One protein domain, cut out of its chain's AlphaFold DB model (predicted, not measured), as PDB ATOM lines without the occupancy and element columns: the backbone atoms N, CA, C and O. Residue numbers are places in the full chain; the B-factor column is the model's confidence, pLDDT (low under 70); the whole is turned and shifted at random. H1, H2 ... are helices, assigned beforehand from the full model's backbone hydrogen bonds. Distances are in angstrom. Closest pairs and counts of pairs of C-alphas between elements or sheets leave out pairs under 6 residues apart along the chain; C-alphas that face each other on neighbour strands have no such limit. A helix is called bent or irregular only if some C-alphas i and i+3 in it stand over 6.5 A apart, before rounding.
ATOM      1  N   SER A   6      16.163  39.625  -7.257       83.00
ATOM      2  CA  SER A   6      15.158  39.174  -6.284       83.00
ATOM      3  C   SER A   6      13.817  38.770  -6.899       83.00
ATOM      4  O   SER A   6      13.013  38.145  -6.221       83.00
ATOM      5  N   GLU A   7      13.559  39.158  -8.148       87.25
ATOM      6  CA  GLU A   7      12.336  38.828  -8.891       87.25
ATOM      7  C   GLU A   7      12.548  37.644  -9.850       87.25
ATOM      8  O   GLU A   7      11.651  37.300 -10.619       87.25
ATOM      9  N   ILE A   8      13.730  37.014  -9.823       83.44
ATOM     10  CA  ILE A   8      14.025  35.818 -10.612       83.44
ATOM     11  C   ILE A   8      13.429  34.608  -9.894       83.44
ATOM     12  O   ILE A   8      13.875  34.238  -8.808       83.44
ATOM     13  N   ASP A   9      12.431  33.992 -10.518       83.88
ATOM     14  CA  ASP A   9      11.907  32.700 -10.090       83.88
ATOM     15  C   ASP A   9      12.925  31.598 -10.409       83.88
ATOM     16  O   ASP A   9      13.436  31.510 -11.525       83.88
ATOM     17  N   THR A  10      13.248  30.793  -9.402       80.81
ATOM     18  CA  THR A  10      14.155  29.642  -9.502       80.81
ATOM     19  C   THR A  10      13.488  28.352  -9.029       80.81
ATOM     20  O   THR A  10      14.158  27.332  -8.872       80.81
ATOM     21  N   SER A  11      12.174  28.386  -8.771       82.62
ATOM     22  CA  SER A  11      11.410  27.259  -8.227       82.62
ATOM     23  C   SER A  11      11.314  26.060  -9.177       82.62
ATOM     24  O   SER A  11      11.065  24.939  -8.734       82.62
ATOM     25  N   ASP A  12      11.547  26.280 -10.468       82.94
ATOM     26  CA  ASP A  12      11.557  25.285 -11.538       82.94
ATOM     27  C   ASP A  12      12.921  24.596 -11.728       82.94
ATOM     28  O   ASP A  12      13.015  23.600 -12.450       82.94
ATOM     29  N   ILE A  13      13.977  25.086 -11.071       80.44
ATOM     30  CA  ILE A  13      15.344  24.587 -11.237       80.44
ATOM     31  C   ILE A  13      15.784  23.858  -9.965       80.44
ATOM     32  O   ILE A  13      15.765  24.398  -8.860       80.44
ATOM     33  N   ALA A  14      16.232  22.612 -10.123       79.50
ATOM     34  CA  ALA A  14      16.796  21.839  -9.021       79.50
ATOM     35  C   ALA A  14      18.091  22.484  -8.490       79.50
ATOM     36  O   ALA A  14      18.936  22.945  -9.261       79.50
ATOM     37  N   ALA A  15      18.271  22.482  -7.167       78.19
ATOM     38  CA  ALA A  15      19.473  23.015  -6.537       78.19
ATOM     39  C   ALA A  15      20.721  22.209  -6.949       78.19
ATOM     40  O   ALA A  15      20.733  20.981  -6.883       78.19
ATOM     41  N   LEU A  16      21.793  22.909  -7.335       83.06
ATOM     42  CA  LEU A  16      23.103  22.321  -7.646       83.06
ATOM     43  C   LEU A  16      23.883  22.040  -6.351       83.06
ATOM     44  O   LEU A  16      24.944  22.619  -6.103       83.06
ATOM     45  N   ASP A  17      23.296  21.217  -5.488       82.00
ATOM     46  CA  ASP A  17      23.805  20.896  -4.160       82.00
ATOM     47  C   ASP A  17      24.910  19.821  -4.181       82.00
ATOM     48  O   ASP A  17      25.351  19.333  -5.224       82.00
ATOM     49  N   GLU A  18      25.396  19.444  -3.000       82.06
ATOM     50  CA  GLU A  18      26.443  18.429  -2.872       82.06
ATOM     51  C   GLU A  18      26.009  17.065  -3.435       82.06
ATOM     52  O   GLU A  18      26.835  16.327  -3.974       82.06
ATOM     53  N   ALA A  19      24.717  16.723  -3.380       83.62
ATOM     54  CA  ALA A  19      24.201  15.485  -3.955       83.62
ATOM     55  C   ALA A  19      24.187  15.531  -5.490       83.62
ATOM     56  O   ALA A  19      24.508  14.520  -6.120       83.62
ATOM     57  N   PHE A  20      23.889  16.685  -6.093       84.56
ATOM     58  CA  PHE A  20      24.030  16.907  -7.531       84.56
ATOM     59  C   PHE A  20      25.482  16.693  -7.977       84.56
ATOM     60  O   PHE A  20      25.746  15.857  -8.841       84.56
ATOM     61  N   TRP A  21      26.443  17.371  -7.340       84.12
ATOM     62  CA  TRP A  21      27.857  17.272  -7.723       84.12
ATOM     63  C   TRP A  21      28.461  15.892  -7.461       84.12
ATOM     64  O   TRP A  21      29.310  15.444  -8.228       84.12
ATOM     65  N   ARG A  22      27.990  15.172  -6.435       85.12
ATOM     66  CA  ARG A  22      28.397  13.782  -6.168       85.12
ATOM     67  C   ARG A  22      28.034  12.802  -7.283       85.12
ATOM     68  O   ARG A  22      28.713  11.790  -7.418       85.12
ATOM     69  N   ASN A  23      26.972  13.075  -8.040       82.88
ATOM     70  CA  ASN A  23      26.498  12.220  -9.132       82.88
ATOM     71  C   ASN A  23      26.772  12.824 -10.517       82.88
ATOM     72  O   ASN A  23      26.367  12.255 -11.529       82.88
ATOM     73  N   ALA A  24      27.424  13.986 -10.581       81.62
ATOM     74  CA  ALA A  24      27.701  14.659 -11.835       81.62
ATOM     75  C   ALA A  24      28.784  13.897 -12.612       81.62
ATOM     76  O   ALA A  24      29.947  13.836 -12.209       81.62
ATOM     77  N   GLU A  25      28.412  13.335 -13.760       77.81
ATOM     78  CA  GLU A  25      29.362  12.700 -14.667       77.81
ATOM     79  C   GLU A  25      30.007  13.748 -15.577       77.81
ATOM     80  O   GLU A  25      29.399  14.285 -16.505       77.81
ATOM     81  N   MET A  26      31.282  14.037 -15.325       72.06
ATOM     82  CA  MET A  26      32.088  14.864 -16.215       72.06
ATOM     83  C   MET A  26      32.634  14.006 -17.356       72.06
ATOM     84  O   MET A  26      33.636  13.308 -17.201       72.06
ATOM     85  N   SER A  27      32.025  14.095 -18.537       70.12
ATOM     86  CA  SER A  27      32.652  13.569 -19.749       70.12
ATOM     87  C   SER A  27      33.643  14.597 -20.299       70.12
ATOM     88  O   SER A  27      33.309  15.504 -21.059       70.12
ATOM     89  N   ALA A  28      34.915  14.463 -19.925       64.81
ATOM     90  CA  ALA A  28      35.962  15.030 -20.760       64.81
ATOM     91  C   ALA A  28      35.952  14.229 -22.066       64.81
ATOM     92  O   ALA A  28      36.220  13.027 -22.051       64.81
ATOM     93  N   LEU A  29      35.639  14.868 -23.197       63.38
ATOM     94  CA  LEU A  29      35.919  14.284 -24.508       63.38
ATOM     95  C   LEU A  29      37.434  14.090 -24.591       63.38
ATOM     96  O   LEU A  29      38.171  15.015 -24.943       63.38
ATOM     97  N   ALA A  30      37.908  12.913 -24.185       65.38
ATOM     98  CA  ALA A  30      39.310  12.556 -24.228       65.38
ATOM     99  C   ALA A  30      39.719  12.548 -25.699       65.38
ATOM    100  O   ALA A  30      39.429  11.614 -26.448       65.38
ATOM    101  N   LYS A  31      40.341  13.643 -26.142       72.12
ATOM    102  CA  LYS A  31      40.911  13.702 -27.481       72.12
ATOM    103  C   LYS A  31      42.007  12.637 -27.539       72.12
ATOM    104  O   LYS A  31      42.862  12.628 -26.649       72.12
ATOM    105  N   PRO A  32      42.003  11.743 -28.541       78.06
ATOM    106  CA  PRO A  32      43.071  10.767 -28.677       78.06
ATOM    107  C   PRO A  32      44.410  11.500 -28.794       78.06
ATOM    108  O   PRO A  32      44.548  12.438 -29.582       78.06
ATOM    109  N   ASN A  33      45.391  11.086 -27.991       79.25
ATOM    110  CA  ASN A  33      46.746  11.610 -28.090       79.25
ATOM    111  C   ASN A  33      47.486  10.842 -29.189       79.25
ATOM    112  O   ASN A  33      47.641   9.624 -29.109       79.25
ATOM    113  N   VAL A  34      47.923  11.560 -30.221       81.06
ATOM    114  CA  VAL A  34      48.726  11.016 -31.315       81.06
ATOM    115  C   VAL A  34      50.072  11.730 -31.349       81.06
ATOM    116  O   VAL A  34      50.140  12.956 -31.312       81.06
ATOM    117  N   SER A  35      51.159  10.964 -31.436       84.56
ATOM    118  CA  SER A  35      52.500  11.509 -31.660       84.56
ATOM    119  C   SER A  35      52.838  11.451 -33.145       84.56
ATOM    120  O   SER A  35      52.860  10.375 -33.741       84.56
ATOM    121  N   LEU A  36      53.123  12.607 -33.745       87.69
ATOM    122  CA  LEU A  36      53.516  12.738 -35.147       87.69
ATOM    123  C   LEU A  36      54.899  13.386 -35.235       87.69
ATOM    124  O   LEU A  36      55.161  14.395 -34.584       87.69
ATOM    125  N   ARG A  37      55.778  12.831 -36.074       90.50
ATOM    126  CA  ARG A  37      57.062  13.465 -36.394       90.50
ATOM    127  C   ARG A  37      56.854  14.506 -37.485       90.50
ATOM    128  O   ARG A  37      56.342  14.183 -38.554       90.50
ATOM    129  N   LEU A  38      57.279  15.734 -37.218       90.31
ATOM    130  CA  LEU A  38      57.210  16.838 -38.169       90.31
ATOM    131  C   LEU A  38      58.614  17.178 -38.686       90.31
ATOM    132  O   LEU A  38      59.567  17.145 -37.907       90.31
ATOM    133  N   PRO A  39      58.764  17.523 -39.978       94.69
ATOM    134  CA  PRO A  39      60.013  18.068 -40.489       94.69
ATOM    135  C   PRO A  39      60.384  19.372 -39.776       94.69
ATOM    136  O   PRO A  39      59.514  20.199 -39.505       94.69
ATOM    137  N   GLU A  40      61.680  19.603 -39.570       93.38
ATOM    138  CA  GLU A  40      62.196  20.792 -38.876       93.38
ATOM    139  C   GLU A  40      61.696  22.102 -39.500       93.38
ATOM    140  O   GLU A  40      61.232  22.993 -38.798       93.38
ATOM    141  N   LYS A  41      61.653  22.180 -40.838       94.25
ATOM    142  CA  LYS A  41      61.119  23.346 -41.564       94.25
ATOM    143  C   LYS A  41      59.676  23.704 -41.186       94.25
ATOM    144  O   LYS A  41      59.312  24.871 -41.229       94.25
ATOM    145  N   VAL A  42      58.854  22.709 -40.842       91.56
ATOM    146  CA  VAL A  42      57.454  22.922 -40.450       91.56
ATOM    147  C   VAL A  42      57.413  23.490 -39.041       91.56
ATOM    148  O   VAL A  42      56.727  24.475 -38.807       91.56
ATOM    149  N   VAL A  43      58.195  22.919 -38.122       91.62
ATOM    150  CA  VAL A  43      58.310  23.439 -36.754       91.62
ATOM    151  C   VAL A  43      58.805  24.885 -36.783       91.62
ATOM    152  O   VAL A  43      58.154  25.749 -36.206       91.62
ATOM    153  N   ASN A  44      59.870  25.158 -37.542       94.06
ATOM    154  CA  ASN A  44      60.459  26.490 -37.690       94.06
ATOM    155  C   ASN A  44      59.470  27.515 -38.259       94.06
ATOM    156  O   ASN A  44      59.459  28.661 -37.823       94.06
ATOM    157  N   PHE A  45      58.612  27.110 -39.197       92.94
ATOM    158  CA  PHE A  45      57.564  27.982 -39.726       92.94
ATOM    159  C   PHE A  45      56.577  28.426 -38.632       92.94
ATOM    160  O   PHE A  45      56.282  29.611 -38.512       92.94
ATOM    161  N   PHE A  46      56.093  27.497 -37.800       91.31
ATOM    162  CA  PHE A  46      55.122  27.829 -36.749       91.31
ATOM    163  C   PHE A  46      55.751  28.536 -35.543       91.31
ATOM    164  O   PHE A  46      55.084  29.347 -34.897       91.31
ATOM    165  N   THR A  47      57.018  28.255 -35.228       90.69
ATOM    166  CA  THR A  47      57.723  28.914 -34.120       90.69
ATOM    167  C   THR A  47      58.194  30.321 -34.472       90.69
ATOM    168  O   THR A  47      58.247  31.153 -33.571       90.69
ATOM    169  N   ALA A  48      58.477  30.618 -35.746       89.94
ATOM    170  CA  ALA A  48      58.933  31.940 -36.185       89.94
ATOM    171  C   ALA A  48      57.937  33.064 -35.853       89.94
ATOM    172  O   ALA A  48      58.342  34.152 -35.457       89.94
ATOM    173  N   GLU A  49      56.635  32.800 -35.986       79.00
ATOM    174  CA  GLU A  49      55.594  33.800 -35.728       79.00
ATOM    175  C   GLU A  49      55.125  33.822 -34.269       79.00
ATOM    176  O   GLU A  49      54.731  34.867 -33.752       79.00
ATOM    177  N   SER A  50      55.087  32.670 -33.592       77.69
ATOM    178  CA  SER A  50      54.551  32.574 -32.226       77.69
ATOM    179  C   SER A  50      55.190  31.415 -31.456       77.69
ATOM    180  O   SER A  50      54.599  30.339 -31.348       77.69
ATOM    181  N   PRO A  51      56.371  31.634 -30.849       80.56
ATOM    182  CA  PRO A  51      57.102  30.596 -30.122       80.56
ATOM    183  C   PRO A  51      56.328  29.973 -28.951       80.56
ATOM    184  O   PRO A  51      56.650  28.867 -28.529       80.56
ATOM    185  N   LYS A  52      55.323  30.674 -28.406       84.75
ATOM    186  CA  LYS A  52      54.521  30.211 -27.261       84.75
ATOM    187  C   LYS A  52      53.302  29.371 -27.659       84.75
ATOM    188  O   LYS A  52      52.918  28.493 -26.899       84.75
ATOM    189  N   ASP A  53      52.761  29.578 -28.861       87.19
ATOM    190  CA  ASP A  53      51.471  29.002 -29.283       87.19
ATOM    191  C   ASP A  53      51.577  28.101 -30.526       87.19
ATOM    192  O   ASP A  53      50.567  27.655 -31.079       87.19
ATOM    193  N   TYR A  54      52.802  27.804 -30.976       89.94
ATOM    194  CA  TYR A  54      53.054  27.021 -32.188       89.94
ATOM    195  C   TYR A  54      52.376  25.639 -32.152       89.94
ATOM    196  O   TYR A  54      51.808  25.215 -33.154       89.94
ATOM    197  N   THR A  55      52.348  24.968 -30.995       88.19
ATOM    198  CA  THR A  55      51.697  23.657 -30.824       88.19
ATOM    199  C   THR A  55      50.195  23.719 -31.098       88.19
ATOM    200  O   THR A  55      49.664  22.882 -31.825       88.19
ATOM    201  N   SER A  56      49.507  24.734 -30.567       89.44
ATOM    202  CA  SER A  56      48.068  24.934 -30.786       89.44
ATOM    203  C   SER A  56      47.764  25.233 -32.255       89.44
ATOM    204  O   SER A  56      46.798  24.712 -32.810       89.44
ATOM    205  N   ARG A  57      48.624  26.019 -32.915       89.44
ATOM    206  CA  ARG A  57      48.501  26.326 -34.348       89.44
ATOM    207  C   ARG A  57      48.725  25.097 -35.224       89.44
ATOM    208  O   ARG A  57      47.948  24.868 -36.144       89.44
ATOM    209  N   ILE A  58      49.726  24.277 -34.906       91.56
ATOM    210  CA  ILE A  58      49.956  22.987 -35.570       91.56
ATOM    211  C   ILE A  58      48.731  22.081 -35.400       91.56
ATOM    212  O   ILE A  58      48.260  21.500 -36.376       91.56
ATOM    213  N   ALA A  59      48.170  21.998 -34.190       89.56
ATOM    214  CA  ALA A  59      47.003  21.165 -33.899       89.56
ATOM    215  C   ALA A  59      45.722  21.608 -34.634       89.56
ATOM    216  O   ALA A  59      44.817  20.796 -34.823       89.56
ATOM    217  N   ALA A  60      45.640  22.864 -35.085       91.31
ATOM    218  CA  ALA A  60      44.516  23.375 -35.870       91.31
ATOM    219  C   ALA A  60      44.568  22.969 -37.358       91.31
ATOM    220  O   ALA A  60      43.535  22.982 -38.031       91.31
ATOM    221  N   VAL A  61      45.736  22.569 -37.877       92.44
ATOM    222  CA  VAL A  61      45.903  22.224 -39.300       92.44
ATOM    223  C   VAL A  61      45.150  20.947 -39.697       92.44
ATOM    224  O   VAL A  61      44.417  21.002 -40.686       92.44
ATOM    225  N   PRO A  62      45.261  19.803 -38.985       91.38
ATOM    226  CA  PRO A  62      44.566  18.583 -39.393       91.38
ATOM    227  C   PRO A  62      43.035  18.731 -39.450       91.38
ATOM    228  O   PRO A  62      42.459  18.322 -40.459       91.38
ATOM    229  N   PRO A  63      42.356  19.353 -38.462       90.50
ATOM    230  CA  PRO A  63      40.922  19.626 -38.557       90.50
ATOM    231  C   PRO A  63      40.552  20.478 -39.775       90.50
ATOM    232  O   PRO A  63      39.634  20.120 -40.509       90.50
ATOM    233  N   ALA A  64      41.294  21.561 -40.033       92.31
ATOM    234  CA  ALA A  64      41.052  22.427 -41.186       92.31
ATOM    235  C   ALA A  64      41.252  21.680 -42.516       92.31
ATOM    236  O   ALA A  64      40.451  21.817 -43.441       92.31
ATOM    237  N   TYR A  65      42.286  20.836 -42.601       93.75
ATOM    238  CA  TYR A  65      42.532  19.981 -43.759       93.75
ATOM    239  C   TYR A  65      41.368  19.013 -44.001       93.75
ATOM    240  O   TYR A  65      40.879  18.920 -45.127       93.75
ATOM    241  N   VAL A  66      40.901  18.322 -42.954       93.75
ATOM    242  CA  VAL A  66      39.770  17.388 -43.040       93.75
ATOM    243  C   VAL A  66      38.509  18.110 -43.511       93.75
ATOM    244  O   VAL A  66      37.890  17.664 -44.474       93.75
ATOM    245  N   GLN A  67      38.167  19.254 -42.909       92.88
ATOM    246  CA  GLN A  67      37.002  20.056 -43.302       92.88
ATOM    247  C   GLN A  67      37.062  20.480 -44.777       92.88
ATOM    248  O   GLN A  67      36.095  20.298 -45.516       92.88
ATOM    249  N   ALA A  68      38.217  20.972 -45.235       93.56
ATOM    250  CA  ALA A  68      38.407  21.414 -46.617       93.56
ATOM    251  C   ALA A  68      38.271  20.283 -47.657       93.56
ATOM    252  O   ALA A  68      37.950  20.549 -48.818       93.56
ATOM    253  N   HIS A  69      38.521  19.031 -47.263       91.81
ATOM    254  CA  HIS A  69      38.429  17.859 -48.142       91.81
ATOM    255  C   HIS A  69      37.111  17.089 -47.993       91.81
ATOM    256  O   HIS A  69      36.734  16.367 -48.914       91.81
ATOM    257  N   GLN A  70      36.394  17.255 -46.880       85.38
ATOM    258  CA  GLN A  70      35.034  16.741 -46.710       85.38
ATOM    259  C   GLN A  70      34.015  17.568 -47.497       85.38
ATOM    260  O   GLN A  70      33.130  16.991 -48.107       85.38
ATOM    261  N   ALA A  71      34.186  18.891 -47.583       65.62
ATOM    262  CA  ALA A  71      33.298  19.764 -48.363       65.62
ATOM    263  C   ALA A  71      33.364  19.547 -49.893       65.62
ATOM    264  O   ALA A  71      32.580  20.133 -50.633       65.62
ATOM    265  N   LYS A  72      34.322  18.745 -50.376       59.00
ATOM    266  CA  LYS A  72      34.512  18.410 -51.799       59.00
ATOM    267  C   LYS A  72      34.062  16.988 -52.156       59.00
ATOM    268  O   LYS A  72      34.284  16.571 -53.291       59.00
TER     269      LYS A  72
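What this domain is: This is residues 6 to 72 of the 73 residues of the protein "3-oxoacyl-ACP synthase" of Fulvimarina sp (UniProt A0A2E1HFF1). Two helices, H2 and H3, meet as an L at one end of a stretched-out model, and a long strand-less link, residues 23 to 39, leads from them to the short helix H1 and a tail, residues 6 to 17, at the far end. Residues 59 to 70 of H3, the longest helix, stand free of the corner as an arm, and nothing packs on H1. The printed part has 67 residues, with three named helices in the order H1, H2, H3 and no named strand; the class is all helix, though under half of the residues, 32 of 67, are in named elements. The whole is extended and elongated, with a radius of gyration of the C-alphas of 21.8 A and spans of 59 by 33 by 28 A.

How they stand to each other: Begin at H3, residues 54 to 70, and look at its residues 54 to 58, with which alone it touches H2, residues 40 to 49. Their closest C-alphas, those of Phe 46 and Tyr 54, are 5.1 A apart. Their lines stand at 72 degrees, only just about perpendicular. H1, residues 18 to 22, is apart from both H2 and H3. In the backbone, the O i to N i+4 pair of H1 is within hydrogen-bond range; in H2 5 of 6 such pairs are, and in H3 10 of 13.

Where its parts are: Find C-alpha 54 at (53.054, 27.021, -32.188); from there H3 runs 25.3 A to C-alpha 70 at (35.034, 16.741, -46.710). It is irregular, but only just: C-alphas 59 and 62 are 6.54 A apart, and its line is a rough one. Go back to C-alpha 40 at (62.196, 20.792, -38.876), where H2 begins; it runs 14.9 A to C-alpha 49. H2 is neither bent nor irregular, but only just: C-alphas 46 and 49 are 6.1 A apart. Far from there, H1 begins at C-alpha 18 at (26.443, 18.429, -2.872) and measures 6.0 A to C-alpha 22.

The domain as a whole: The two C-alphas farthest apart, those of Glu 7 and Glu 40, are 60.9 A from each other, and the first and last printed, those of Ser 6 and Lys 72, are 53.6 A apart. The link from H1 to H2 is long, with 17 residues, while the link from H2 to H3 is tight, with 4. Residues 6 to 15, 17 to 23, 25 to 37 and 59 to 72 stand free. The printed part has no cut. Its mean pLDDT is 84.4; look for the low values, under 70, at residues 28 to 30 and 71 to 72.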